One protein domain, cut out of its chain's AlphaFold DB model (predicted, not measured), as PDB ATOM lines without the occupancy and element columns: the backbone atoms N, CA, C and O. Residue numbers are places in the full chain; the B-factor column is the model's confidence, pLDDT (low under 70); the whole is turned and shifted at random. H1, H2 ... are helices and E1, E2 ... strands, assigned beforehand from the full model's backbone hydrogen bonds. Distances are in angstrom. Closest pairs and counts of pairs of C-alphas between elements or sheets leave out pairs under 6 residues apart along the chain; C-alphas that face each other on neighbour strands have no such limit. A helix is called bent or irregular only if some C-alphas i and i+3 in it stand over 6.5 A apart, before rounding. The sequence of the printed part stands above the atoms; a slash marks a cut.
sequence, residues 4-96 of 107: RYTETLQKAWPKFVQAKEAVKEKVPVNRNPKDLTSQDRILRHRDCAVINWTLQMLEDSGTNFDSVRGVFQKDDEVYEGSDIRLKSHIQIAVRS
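This is residues 4 to 96 of the 107 residues of an uncharacterized protein of Opitutae bacterium (UniProt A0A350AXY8). Look first for a long hairpin of two antiparallel strands, E1 and E2, which reaches away from a pair of crossed helices, where the bent H1 runs across H2. A long loop, residues 23 to 44, swings out between the end of H1 and the start of H2. You have 93 printed residues, with two named helices and two named strands in the order H1, H2, E1, E2; the sheet's order is E1 - E2, and the class is mixed, helices and strands. The whole is loose, with a radius of gyration of the C-alphas of 15.7 A, and it is only just elongated, spanning 44 by 29 by 25 A.

Start at the hairpin of E1, residues 67 to 77, and E2, residues 85 to 94, which are antiparallel neighbours with 168 degrees between their directions. Their C-alphas 67 and 94 face each other at 4.4 A, and near the turn so do 77 and 85, also at 4.4 A. Check N 70 and O 91 at 2.9 A, and N 86 and O 76 at 2.9 A, both within hydrogen-bond range. E1 bends by 52 degrees at residue 74. Now turn to H2, residues 45 to 60, which is apart from E2. H1, residues 4 to 22, was assigned as one helix by its hydrogen bonds but is bent, with C-alphas 11 and 14 6.7 A apart; its arms H1a, residues 4 to 11, and H1b, residues 14 to 22, stand at a steep tilt of 38 degrees. H1a touches H2, which meets it with residues 50 to 54 alone; the closest C-alphas, of Leu 9 and Thr 54, are 6.9 A apart, and the lines are about perpendicular at 73 degrees. H1b is close to H2 but not clearly touching, with the closest C-alphas, of Phe 16 and Val 50, 6.8 A apart and the lines about perpendicular at 81 degrees. Both arms are apart from E1 and E2. In H1a, H1b and H2 every O i to N i+4 pair is within hydrogen-bond range.

Find C-alpha 67 at (13.039, -15.437, -23.213); from there E1 runs 28.7 A to C-alpha 77 at (41.678, -16.435, -20.977). E2 returns over 25.5 A, from C-alpha 85 to C-alpha 94 at (12.739, -14.506, -27.550). H2 measures 22.7 A from C-alpha 45 to C-alpha 60. H1a begins at C-alpha 4, at (18.365, -22.350, -10.601), and measures 10.6 A; H1b measures 12.3 A.

The C-alphas farthest apart are those of Val 23 and Glu 80, at 46.9 A. The printed part runs from residue 4 to 96 and has no cut. The link from H1 to H2 is long, with 22 residues, while H2 to E1 and E1 to E2 are short links of 6 and 7 residues. Mean pLDDT of the printed part is 92.8, and no printed residue is under 70.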
ATOM      1  N   ARG A   4      19.694 -21.719 -10.610       87.31
ATOM      2  CA  ARG A   4      18.365 -22.350 -10.601       87.31
ATOM      3  C   ARG A   4      17.996 -22.946 -11.960       87.31
ATOM      4  O   ARG A   4      17.591 -24.107 -12.060       87.31
ATOM      5  N   TYR A   5      18.177 -22.173 -13.029       88.94
ATOM      6  CA  TYR A   5      17.785 -22.595 -14.377       88.94
ATOM      7  C   TYR A   5      18.805 -23.530 -15.037       88.94
ATOM      8  O   TYR A   5      18.418 -24.440 -15.767       88.94
ATOM      9  N   THR A   6      20.098 -23.393 -14.729       91.94
ATOM     10  CA  THR A   6      21.120 -24.346 -15.190       91.94
ATOM     11  C   THR A   6      20.981 -25.708 -14.505       91.94
ATOM     12  O   THR A   6      21.104 -26.739 -15.163       91.94
ATOM     13  N   GLU A   7      20.630 -25.739 -13.217       95.06
ATOM     14  CA  GLU A   7      20.287 -26.975 -12.500       95.06
ATOM     15  C   GLU A   7      19.013 -27.618 -13.048       95.06
ATOM     16  O   GLU A   7      18.911 -28.842 -13.119       95.06
ATOM     17  N   THR A   8      18.042 -26.804 -13.470       94.88
ATOM     18  CA  THR A   8      16.824 -27.302 -14.122       94.88
ATOM     19  C   THR A   8      17.168 -28.056 -15.407       94.88
ATOM     20  O   THR A   8      16.718 -29.188 -15.584       94.88
ATOM     21  N   LEU A   9      18.040 -27.499 -16.254       95.12
ATOM     22  CA  LEU A   9      18.530 -28.184 -17.457       95.12
ATOM     23  C   LEU A   9      19.323 -29.455 -17.121       95.12
ATOM     24  O   LEU A   9      19.130 -30.486 -17.766       95.12
ATOM     25  N   GLN A  10      20.166 -29.420 -16.084       95.94
ATOM     26  CA  GLN A  10      20.920 -30.594 -15.631       95.94
ATOM     27  C   GLN A  10      19.987 -31.741 -15.204       95.94
ATOM     28  O   GLN A  10      20.218 -32.892 -15.571       95.94
ATOM     29  N   LYS A  11      18.908 -31.431 -14.475       96.38
ATOM     30  CA  LYS A  11      17.891 -32.408 -14.044       96.38
ATOM     31  C   LYS A  11      17.014 -32.898 -15.201       96.38
ATOM     32  O   LYS A  11      16.551 -34.038 -15.173       96.38
ATOM     33  N   ALA A  12      16.769 -32.055 -16.203       96.69
ATOM     34  CA  ALA A  12      15.971 -32.399 -17.377       96.69
ATOM     35  C   ALA A  12      16.728 -33.302 -18.365       96.69
ATOM     36  O   ALA A  12      16.122 -34.188 -18.963       96.69
ATOM     37  N   TRP A  13      18.049 -33.134 -18.498       97.75
ATOM     38  CA  TRP A  13      18.885 -33.886 -19.441       97.75
ATOM     39  C   TRP A  13      18.683 -35.415 -19.431       97.75
ATOM     40  O   TRP A  13      18.374 -35.961 -20.491       97.75
ATOM     41  N   PRO A  14      18.802 -36.138 -18.298       98.00
ATOM     42  CA  PRO A  14      18.620 -37.590 -18.303       98.00
ATOM     43  C   PRO A  14      17.204 -38.002 -18.728       98.00
ATOM     44  O   PRO A  14      17.045 -38.998 -19.428       98.00
ATOM     45  N   LYS A  15      16.183 -37.213 -18.371       97.75
ATOM     46  CA  LYS A  15      14.793 -37.472 -18.775       97.75
ATOM     47  C   LYS A  15      14.600 -37.264 -20.278       97.75
ATOM     48  O   LYS A  15      13.931 -38.065 -20.921       97.75
ATOM     49  N   PHE A  16      15.227 -36.233 -20.846       98.12
ATOM     50  CA  PHE A  16      15.230 -35.992 -22.289       98.12
ATOM     51  C   PHE A  16      15.870 -37.157 -23.056       98.12
ATOM     52  O   PHE A  16      15.315 -37.614 -24.054       98.12
ATOM     53  N   VAL A  17      17.016 -37.661 -22.583       98.06
ATOM     54  CA  VAL A  17      17.695 -38.812 -23.200       98.06
ATOM     55  C   VAL A  17      16.797 -40.049 -23.166       98.06
ATOM     56  O   VAL A  17      16.556 -40.637 -24.217       98.06
ATOM     57  N   GLN A  18      16.218 -40.374 -22.005       97.81
ATOM     58  CA  GLN A  18      15.276 -41.491 -21.867       97.81
ATOM     59  C   GLN A  18      14.064 -41.343 -22.794       97.81
ATOM     60  O   GLN A  18      13.655 -42.305 -23.438       97.81
ATOM     61  N   ALA A  19      13.506 -40.133 -22.908       97.06
ATOM     62  CA  ALA A  19      12.385 -39.868 -23.804       97.06
ATOM     63  C   ALA A  19      12.757 -40.125 -25.273       97.06
ATOM     64  O   ALA A  19      11.976 -40.737 -25.996       97.06
ATOM     65  N   LYS A  20      13.957 -39.714 -25.715       97.56
ATOM     66  CA  LYS A  20      14.456 -39.985 -27.075       97.56
ATOM     67  C   LYS A  20      14.695 -41.473 -27.323       97.56
ATOM     68  O   LYS A  20      14.314 -41.977 -28.377       97.56
ATOM     69  N   GLU A  21      15.257 -42.183 -26.353       96.88
ATOM     70  CA  GLU A  21      15.476 -43.632 -26.432       96.88
ATOM     71  C   GLU A  21      14.161 -44.410 -26.528       96.88
ATOM     72  O   GLU A  21      14.039 -45.303 -27.369       96.88
ATOM     73  N   ALA A  22      13.153 -44.031 -25.736       97.25
ATOM     74  CA  ALA A  22      11.832 -44.659 -25.747       97.25
ATOM     75  C   ALA A  22      11.161 -44.597 -27.130       97.25
ATOM     76  O   ALA A  22      10.495 -45.548 -27.539       97.25
ATOM     77  N   VAL A  23      11.385 -43.511 -27.880       96.44
ATOM     78  CA  VAL A  23      10.883 -43.352 -29.257       96.44
ATOM     79  C   VAL A  23      11.897 -43.759 -30.336       96.44
ATOM     80  O   VAL A  23      11.648 -43.552 -31.521       96.44
ATOM     81  N   LYS A  24      13.033 -44.365 -29.955       96.44
ATOM     82  CA  LYS A  24      14.131 -44.777 -30.853       96.44
ATOM     83  C   LYS A  24      14.692 -43.637 -31.714       96.44
ATOM     84  O   LYS A  24      15.216 -43.865 -32.807       96.44
ATOM     85  N   GLU A  25      14.623 -42.409 -31.217       95.56
ATOM     86  CA  GLU A  25      15.217 -41.247 -31.864       95.56
ATOM     87  C   GLU A  25      16.644 -41.001 -31.373       95.56
ATOM     88  O   GLU A  25      16.993 -41.230 -30.215       95.56
ATOM     89  N   LYS A  26      17.490 -40.471 -32.258       95.88
ATOM     90  CA  LYS A  26      18.855 -40.089 -31.890       95.88
ATOM     91  C   LYS A  26      18.851 -38.774 -31.118       95.88
ATOM     92  O   LYS A  26      18.231 -37.794 -31.528       95.88
ATOM     93  N   VAL A  27      19.646 -38.726 -30.054       97.12
ATOM     94  CA  VAL A  27      19.942 -37.486 -29.333       97.12
ATOM     95  C   VAL A  27      20.743 -36.541 -30.243       97.12
ATOM     96  O   VAL A  27      21.796 -36.939 -30.756       97.12
ATOM     97  N   PRO A  28      20.296 -35.287 -30.452       97.12
ATOM     98  CA  PRO A  28      21.035 -34.328 -31.263       97.12
ATOM     99  C   PRO A  28      22.422 -34.007 -30.693       97.12
ATOM    100  O   PRO A  28      22.702 -34.143 -29.495       97.12
ATOM    101  N   VAL A  29      23.308 -33.530 -31.566       95.94
ATOM    102  CA  VAL A  29      24.684 -33.168 -31.214       95.94
ATOM    103  C   VAL A  29      24.978 -31.728 -31.606       95.94
ATOM    104  O   VAL A  29      24.609 -31.282 -32.694       95.94
ATOM    105  N   ASN A  30      25.669 -31.008 -30.722       94.38
ATOM    106  CA  ASN A  30      26.244 -29.718 -31.078       94.38
ATOM    107  C   ASN A  30      27.428 -29.952 -32.015       94.38
ATOM    108  O   ASN A  30      28.273 -30.809 -31.749       94.38
ATOM    109  N   ARG A  31      27.495 -29.191 -33.103       93.38
ATOM    110  CA  ARG A  31      28.517 -29.345 -34.146       93.38
ATOM    111  C   ARG A  31      28.835 -28.005 -34.789       93.38
ATOM    112  O   ARG A  31      28.142 -27.026 -34.544       93.38
ATOM    113  N   ASN A  32      29.862 -27.945 -35.619       91.31
ATOM    114  CA  ASN A  32      30.053 -26.806 -36.512       91.31
ATOM    115  C   ASN A  32      29.377 -27.043 -37.866       91.31
ATOM    116  O   ASN A  32      29.076 -28.193 -38.207       91.31
ATOM    117  N   PRO A  33      29.166 -25.976 -38.656       89.38
ATOM    118  CA  PRO A  33      29.026 -26.091 -40.099       89.38
ATOM    119  C   PRO A  33      30.240 -26.804 -40.693       89.38
ATOM    120  O   PRO A  33      31.320 -26.805 -40.101       89.38
ATOM    121  N   LYS A  34      30.056 -27.398 -41.873       84.62
ATOM    122  CA  LYS A  34      31.086 -28.216 -42.531       84.62
ATOM    123  C   LYS A  34      32.395 -27.455 -42.764       84.62
ATOM    124  O   LYS A  34      33.456 -28.058 -42.671       84.62
ATOM    125  N   ASP A  35      32.306 -26.146 -42.971       86.50
ATOM    126  CA  ASP A  35      33.437 -25.307 -43.374       86.50
ATOM    127  C   ASP A  35      34.156 -24.646 -42.183       86.50
ATOM    128  O   ASP A  35      35.050 -23.826 -42.377       86.50
ATOM    129  N   LEU A  36      33.778 -24.979 -40.940       82.12
ATOM    130  CA  LEU A  36      34.351 -24.374 -39.736       82.12
ATOM    131  C   LEU A  36      35.012 -25.419 -38.824       82.12
ATOM    132  O   LEU A  36      34.349 -26.246 -38.194       82.12
ATOM    133  N   THR A  37      36.331 -25.307 -38.672       72.69
ATOM    134  CA  THR A  37      37.191 -26.199 -37.870       72.69
ATOM    135  C   THR A  37      37.459 -25.693 -36.443       72.69
ATOM    136  O   THR A  37      38.430 -26.091 -35.808       72.69
ATOM    137  N   SER A  38      36.596 -24.826 -35.906       77.25
ATOM    138  CA  SER A  38      36.699 -24.332 -34.521       77.25
ATOM    139  C   SER A  38      36.300 -25.405 -33.489       77.25
ATOM    140  O   SER A  38      35.543 -26.322 -33.791       77.25
ATOM    141  N   GLN A  39      36.720 -25.299 -32.230       74.81
ATOM    142  CA  GLN A  39      36.193 -26.167 -31.160       74.81
ATOM    143  C   GLN A  39      34.802 -25.733 -30.655       74.81
ATOM    144  O   GLN A  39      34.155 -26.440 -29.883       74.81
ATOM    145  N   ASP A  40      34.302 -24.602 -31.149       76.06
ATOM    146  CA  ASP A  40      33.139 -23.902 -30.617       76.06
ATOM    147  C   ASP A  40      31.804 -24.627 -30.742       76.06
ATOM    148  O   ASP A  40      30.908 -24.350 -29.947       76.06
ATOM    149  N   ARG A  41      31.631 -25.513 -31.730       86.81
ATOM    150  CA  ARG A  41      30.372 -26.221 -32.046       86.81
ATOM    151  C   ARG A  41      29.170 -25.278 -32.211       86.81
ATOM    152  O   ARG A  41      28.164 -25.435 -31.519       86.81
ATOM    153  N   ILE A  42      29.271 -24.289 -33.096       86.62
ATOM    154  CA  ILE A  42      28.312 -23.166 -33.173       86.62
ATOM    155  C   ILE A  42      26.861 -23.563 -33.503       86.62
ATOM    156  O   ILE A  42      25.940 -22.834 -33.146       86.62
ATOM    157  N   LEU A  43      26.628 -24.717 -34.137       90.88
ATOM    158  CA  LEU A  43      25.288 -25.267 -34.345       90.88
ATOM    159  C   LEU A  43      24.850 -26.012 -33.081       90.88
ATOM    160  O   LEU A  43      25.219 -27.169 -32.858       90.88
ATOM    161  N   ARG A  44      24.046 -25.336 -32.257       92.12
ATOM    162  CA  ARG A  44      23.606 -25.781 -30.925       92.12
ATOM    163  C   ARG A  44      22.375 -26.697 -30.950       92.12
ATOM    164  O   ARG A  44      21.421 -26.485 -30.207       92.12
ATOM    165  N   HIS A  45      22.351 -27.704 -31.826       95.62
ATOM    166  CA  HIS A  45      21.165 -28.558 -31.987       95.62
ATOM    167  C   HIS A  45      20.779 -29.312 -30.707       95.62
ATOM    168  O   HIS A  45      19.590 -29.477 -30.445       95.62
ATOM    169  N   ARG A  46      21.758 -29.764 -29.910       96.38
ATOM    170  CA  ARG A  46      21.484 -30.432 -28.631       96.38
ATOM    171  C   ARG A  46      20.905 -29.449 -27.631       96.38
ATOM    172  O   ARG A  46      19.854 -29.726 -27.072       96.38
ATOM    173  N   ASP A  47      21.570 -28.313 -27.445       94.81
ATOM    174  CA  ASP A  47      21.155 -27.339 -26.433       94.81
ATOM    175  C   ASP A  47      19.758 -26.806 -26.763       94.81
ATOM    176  O   ASP A  47      18.892 -26.790 -25.897       94.81
ATOM    177  N   CYS A  48      19.499 -26.493 -28.037       95.25
ATOM    178  CA  CYS A  48      18.181 -26.087 -28.519       95.25
ATOM    179  C   CYS A  48      17.107 -27.147 -28.222       95.25
ATOM    180  O   CYS A  48      16.057 -26.822 -27.672       95.25
ATOM    181  N   ALA A  49      17.373 -28.423 -28.527       97.06
ATOM    182  CA  ALA A  49      16.413 -29.497 -28.283       97.06
ATOM    183  C   ALA A  49      16.117 -29.696 -26.788       97.06
ATOM    184  O   ALA A  49      14.956 -29.836 -26.410       97.06
ATOM    185  N   VAL A  50      17.148 -29.678 -25.938       97.12
ATOM    186  CA  VAL A  50      17.002 -29.859 -24.485       97.12
ATOM    187  C   VAL A  50      16.281 -28.673 -23.854       97.12
ATOM    188  O   VAL A  50      15.381 -28.879 -23.044       97.12
ATOM    189  N   ILE A  51      16.641 -27.444 -24.233       96.62
ATOM    190  CA  ILE A  51      15.990 -26.227 -23.738       96.62
ATOM    191  C   ILE A  51      14.512 -26.248 -24.121       96.62
ATOM    192  O   ILE A  51      13.673 -26.147 -23.236       96.62
ATOM    193  N   ASN A  52      14.178 -26.462 -25.398       96.38
ATOM    194  CA  ASN A  52      12.781 -26.478 -25.839       96.38
ATOM    195  C   ASN A  52      11.962 -27.575 -25.149       96.38
ATOM    196  O   ASN A  52      10.848 -27.315 -24.708       96.38
ATOM    197  N   TRP A  53      12.523 -28.777 -24.999       97.12
ATOM    198  CA  TRP A  53      11.848 -29.863 -24.288       97.12
ATOM    199  C   TRP A  53      11.621 -29.535 -22.807       97.12
ATOM    200  O   TRP A  53      10.539 -29.765 -22.276       97.12
ATOM    201  N   THR A  54      12.623 -28.947 -22.150       97.19
ATOM    202  CA  THR A  54      12.524 -28.538 -20.743       97.19
ATOM    203  C   THR A  54      11.485 -27.440 -20.557       97.19
ATOM    204  O   THR A  54      10.697 -27.499 -19.620       97.19
ATOM    205  N   LEU A  55      11.465 -26.448 -21.449       96.50
ATOM    206  CA  LEU A  55      10.491 -25.364 -21.402       96.50
ATOM    207  C   LEU A  55       9.073 -25.893 -21.577       96.50
ATOM    208  O   LEU A  55       8.234 -25.538 -20.766       96.50
ATOM    209  N   GLN A  56       8.833 -26.803 -22.524       96.31
ATOM    210  CA  GLN A  56       7.512 -27.417 -22.682       96.31
ATOM    211  C   GLN A  56       7.036 -28.077 -21.379       96.31
ATOM    212  O   GLN A  56       5.925 -27.824 -20.932       96.31
ATOM    213  N   MET A  57       7.899 -28.851 -20.709       95.94
ATOM    214  CA  MET A  57       7.542 -29.457 -19.420       95.94
ATOM    215  C   MET A  57       7.229 -28.426 -18.329       95.94
ATOM    216  O   MET A  57       6.403 -28.679 -17.455       95.94
ATOM    217  N   LEU A  58       7.935 -27.293 -18.329       95.62
ATOM    218  CA  LEU A  58       7.707 -26.224 -17.361       95.62
ATOM    219  C   LEU A  58       6.389 -25.500 -17.654       95.62
ATOM    220  O   LEU A  58       5.647 -25.212 -16.716       95.62
ATOM    221  N   GLU A  59       6.063 -25.289 -18.925       96.00
ATOM    222  CA  GLU A  59       4.799 -24.695 -19.367       96.00
ATOM    223  C   GLU A  59       3.608 -25.573 -18.992       96.00
ATOM    224  O   GLU A  59       2.645 -25.074 -18.410       96.00
ATOM    225  N   ASP A  60       3.723 -26.888 -19.190       95.50
ATOM    226  CA  ASP A  60       2.715 -27.865 -18.763       95.50
ATOM    227  C   ASP A  60       2.521 -27.853 -17.231       95.50
ATOM    228  O   ASP A  60       1.445 -28.172 -16.724       95.50
ATOM    229  N   SER A  61       3.551 -27.445 -16.478       94.69
ATOM    230  CA  SER A  61       3.505 -27.247 -15.020       94.69
ATOM    231  C   SER A  61       3.048 -25.842 -14.587       94.69
ATOM    232  O   SER A  61       3.013 -25.544 -13.393       94.69
ATOM    233  N   GLY A  62       2.703 -24.970 -15.540       96.25
ATOM    234  CA  GLY A  62       2.220 -23.604 -15.310       96.25
ATOM    235  C   GLY A  62       3.305 -22.524 -15.237       96.25
ATOM    236  O   GLY A  62       3.005 -21.385 -14.888       96.25
ATOM    237  N   THR A  63       4.561 -22.842 -15.568       95.25
ATOM    238  CA  THR A  63       5.673 -21.877 -15.594       95.25
ATOM    239  C   THR A  63       6.057 -21.532 -17.029       95.25
ATOM    240  O   THR A  63       6.616 -22.359 -17.744       95.25
ATOM    241  N   ASN A  64       5.826 -20.281 -17.432       94.69
ATOM    242  CA  ASN A  64       6.150 -19.786 -18.771       94.69
ATOM    243  C   ASN A  64       7.421 -18.924 -18.771       94.69
ATOM    244  O   ASN A  64       7.743 -18.267 -17.780       94.69
ATOM    245  N   PHE A  65       8.119 -18.901 -19.909       95.00
ATOM    246  CA  PHE A  65       9.313 -18.078 -20.123       95.00
ATOM    247  C   PHE A  65       9.200 -17.282 -21.419       95.00
ATOM    248  O   PHE A  65       9.107 -17.871 -22.500       95.00
ATOM    249  N   ASP A  66       9.315 -15.959 -21.316       95.44
ATOM    250  CA  ASP A  66       9.301 -15.055 -22.470       95.44
ATOM    251  C   ASP A  66      10.612 -15.061 -23.256       95.44
ATOM    252  O   ASP A  66      10.629 -14.814 -24.464       95.44
ATOM    253  N   SER A  67      11.728 -15.347 -22.582       95.00
ATOM    254  CA  SER A  67      13.039 -15.437 -23.213       95.00
ATOM    255  C   SER A  67      13.967 -16.408 -22.493       95.00
ATOM    256  O   SER A  67      13.826 -16.677 -21.300       95.00
ATOM    257  N   VAL A  68      14.945 -16.921 -23.235       94.75
ATOM    258  CA  VAL A  68      16.083 -17.673 -22.700       94.75
ATOM    259  C   VAL A  68      17.357 -16.930 -23.055       94.75
ATOM    260  O   VAL A  68      17.524 -16.495 -24.193       94.75
ATOM    261  N   ARG A  69      18.276 -16.825 -22.096       94.31
ATOM    262  CA  ARG A  69      19.598 -16.228 -22.285       94.31
ATOM    263  C   ARG A  69      20.678 -17.236 -21.913       94.31
ATOM    264  O   ARG A  69      20.679 -17.750 -20.800       94.31
ATOM    265  N   GLY A  70      21.617 -17.470 -22.825       91.12
ATOM    266  CA  GLY A  70      22.791 -18.313 -22.603       91.12
ATOM    267  C   GLY A  70      24.085 -17.517 -22.742       91.12
ATOM    268  O   GLY A  70      24.227 -16.725 -23.674       91.12
ATOM    269  N   VAL A  71      25.022 -17.733 -21.817       91.06
ATOM    270  CA  VAL A  71      26.403 -17.240 -21.916       91.06
ATOM    271  C   VAL A  71      27.259 -18.357 -22.497       91.06
ATOM    272  O   VAL A  71      27.223 -19.482 -22.004       91.06
ATOM    273  N   PHE A  72      28.053 -18.043 -23.512       88.56
ATOM    274  CA  PHE A  72      28.979 -18.987 -24.118       88.56
ATOM    275  C   PHE A  72      30.367 -18.368 -24.182       88.56
ATOM    276  O   PHE A  72      30.627 -17.460 -24.978       88.56
ATOM    277  N   GLN A  73      31.243 -18.886 -23.335       88.56
ATOM    278  CA  GLN A  73      32.641 -18.501 -23.266       88.56
ATOM    279  C   GLN A  73      33.457 -19.439 -24.160       88.56
ATOM    280  O   GLN A  73      33.234 -20.651 -24.164       88.56
ATOM    281  N   LYS A  74      34.340 -18.864 -24.969       81.75
ATOM    282  CA  LYS A  74      35.149 -19.532 -25.987       81.75
ATOM    283  C   LYS A  74      36.556 -18.946 -25.976       81.75
ATOM    284  O   LYS A  74      36.744 -17.826 -25.503       81.75
ATOM    285  N   ASP A  75      37.484 -19.659 -26.603       83.44
ATOM    286  CA  ASP A  75      38.908 -19.322 -26.660       83.44
ATOM    287  C   ASP A  75      39.569 -19.232 -25.270       83.44
ATOM    288  O   ASP A  75      38.998 -19.620 -24.243       83.44
ATOM    289  N   ASP A  76      40.809 -18.753 -25.264       87.94
ATOM    290  CA  ASP A  76      41.642 -18.641 -24.079       87.94
ATOM    291  C   ASP A  76      41.201 -17.501 -23.152       87.94
ATOM    292  O   ASP A  76      40.360 -16.653 -23.473       87.94
ATOM    293  N   GLU A  77      41.774 -17.516 -21.954       93.44
ATOM    294  CA  GLU A  77      41.678 -16.435 -20.977       93.44
ATOM    295  C   GLU A  77      42.248 -15.142 -21.572       93.44
ATOM    296  O   GLU A  77      43.211 -15.168 -22.337       93.44
ATOM    297  N   VAL A  78      41.662 -13.992 -21.237       94.94
ATOM    298  CA  VAL A  78      42.163 -12.697 -21.734       94.94
ATOM    299  C   VAL A  78      43.544 -12.337 -21.155       94.94
ATOM    300  O   VAL A  78      44.287 -11.569 -21.762       94.94
ATOM    301  N   TYR A  79      43.896 -12.915 -20.004       95.00
ATOM    302  CA  TYR A  79      45.227 -12.943 -19.393       95.00
ATOM    303  C   TYR A  79      45.302 -14.121 -18.404       95.00
ATOM    304  O   TYR A  79      44.270 -14.685 -18.047       95.00
ATOM    305  N   GLU A  80      46.508 -14.489 -17.966       96.12
ATOM    306  CA  GLU A  80      46.749 -15.625 -17.064       96.12
ATOM    307  C   GLU A  80      45.905 -15.549 -15.778       96.12
ATOM    308  O   GLU A  80      45.953 -14.558 -15.046       96.12
ATOM    309  N   GLY A  81      45.139 -16.609 -15.505       95.12
ATOM    310  CA  GLY A  81      44.312 -16.748 -14.305       95.12
ATOM    311  C   GLY A  81      42.937 -16.083 -14.408       95.12
ATOM    312  O   GLY A  81      42.278 -15.890 -13.386       95.12
ATOM    313  N   SER A  82      42.498 -15.698 -15.608       94.94
ATOM    314  CA  SER A  82      41.241 -14.978 -15.820       94.94
ATOM    315  C   SER A  82      40.099 -15.888 -16.267       94.94
ATOM    316  O   SER A  82      40.144 -16.491 -17.334       94.94
ATOM    317  N   ASP A  83      38.968 -15.836 -15.561       90.88
ATOM    318  CA  ASP A  83      37.714 -16.450 -16.028       90.88
ATOM    319  C   ASP A  83      37.072 -15.709 -17.218       90.88
ATOM    320  O   ASP A  83      36.189 -16.240 -17.902       90.88
ATOM    321  N   ILE A  84      37.504 -14.474 -17.493       91.38
ATOM    322  CA  ILE A  84      37.111 -13.735 -18.697       91.38
ATOM    323  C   ILE A  84      37.860 -14.324 -19.894       91.38
ATOM    324  O   ILE A  84      39.092 -14.366 -19.899       91.38
ATOM    325  N   ARG A  85      37.108 -14.736 -20.922       91.69
ATOM    326  CA  ARG A  85      37.643 -15.320 -22.161       91.69
ATOM    327  C   ARG A  85      37.667 -14.327 -23.320       91.69
ATOM    328  O   ARG A  85      36.772 -13.483 -23.416       91.69
ATOM    329  N   LEU A  86      38.627 -14.495 -24.233       90.75
ATOM    330  CA  LEU A  86      38.834 -13.656 -25.424       90.75
ATOM    331  C   LEU A  86      37.598 -13.560 -26.323       90.75
ATOM    332  O   LEU A  86      37.329 -12.502 -26.894       90.75
ATOM    333  N   LYS A  87      36.824 -14.643 -26.439       87.88
ATOM    334  CA  LYS A  87      35.552 -14.635 -27.163       87.88
ATOM    335  C   LYS A  87      34.437 -15.140 -26.271       87.88
ATOM    336  O   LYS A  87      34.229 -16.331 -26.096       87.88
ATOM    337  N   SER A  88      33.637 -14.219 -25.760       88.88
ATOM    338  CA  SER A  88      32.377 -14.555 -25.101       88.88
ATOM    339  C   SER A  88      31.222 -13.991 -25.912       88.88
ATOM    340  O   SER A  88      31.298 -12.878 -26.421       88.88
ATOM    341  N   HIS A  89      30.144 -14.755 -26.048       88.75
ATOM    342  CA  HIS A  89      28.924 -14.259 -26.676       88.75
ATOM    343  C   HIS A  89      27.705 -14.662 -25.860       88.75
ATOM    344  O   HIS A  89      27.661 -15.725 -25.236       88.75
ATOM    345  N   ILE A  90      26.716 -13.774 -25.867       91.62
ATOM    346  CA  ILE A  90      25.395 -14.025 -25.320       91.62
ATOM    347  C   ILE A  90      24.483 -14.378 -26.482       91.62
ATOM    348  O   ILE A  90      24.445 -13.658 -27.478       91.62
ATOM    349  N   GLN A  91      23.733 -15.463 -26.346       90.81
ATOM    350  CA  GLN A  91      22.607 -15.735 -27.232       90.81
ATOM    351  C   GLN A  91      21.316 -15.556 -26.446       90.81
ATOM    352  O   GLN A  91      21.214 -15.997 -25.299       90.81
ATOM    353  N   ILE A  92      20.348 -14.890 -27.069       93.19
ATOM    354  CA  ILE A  92      19.013 -14.683 -26.519       93.19
ATOM    355  C   ILE A  92      18.015 -15.254 -27.518       93.19
ATOM    356  O   ILE A  92      18.062 -14.920 -28.700       93.19
ATOM    357  N   ALA A  93      17.119 -16.106 -27.035       92.94
ATOM    358  CA  ALA A  93      15.962 -16.568 -27.781       92.94
ATOM    359  C   ALA A  93      14.715 -15.929 -27.168       92.94
ATOM    360  O   ALA A  93      14.381 -16.214 -26.017       92.94
ATOM    361  N   VAL A  94      14.050 -15.055 -27.924       93.81
ATOM    362  CA  VAL A  94      12.739 -14.506 -27.550       93.81
ATOM    363  C   VAL A  94      11.675 -15.511 -27.974       93.81
ATOM    364  O   VAL A  94      11.660 -15.950 -29.122       93.81
ATOM    365  N   ARG A  95      10.813 -15.904 -27.037       93.00
ATOM    366  CA  ARG A  95       9.772 -16.920 -27.237       93.00
ATOM    367  C   ARG A  95       8.381 -16.323 -27.334       93.00
ATOM    368  O   ARG A  95       7.550 -16.852 -28.061       93.00
ATOM    369  N   SER A  96       8.147 -15.231 -26.614       93.44
ATOM    370  CA  SER A  96       6.886 -14.500 -26.644       93.44
ATOM    371  C   SER A  96       6.956 -13.387 -27.694       93.44
ATOM    372  O   SER A  96       7.732 -12.441 -27.520       93.44
TER     373      SER A  96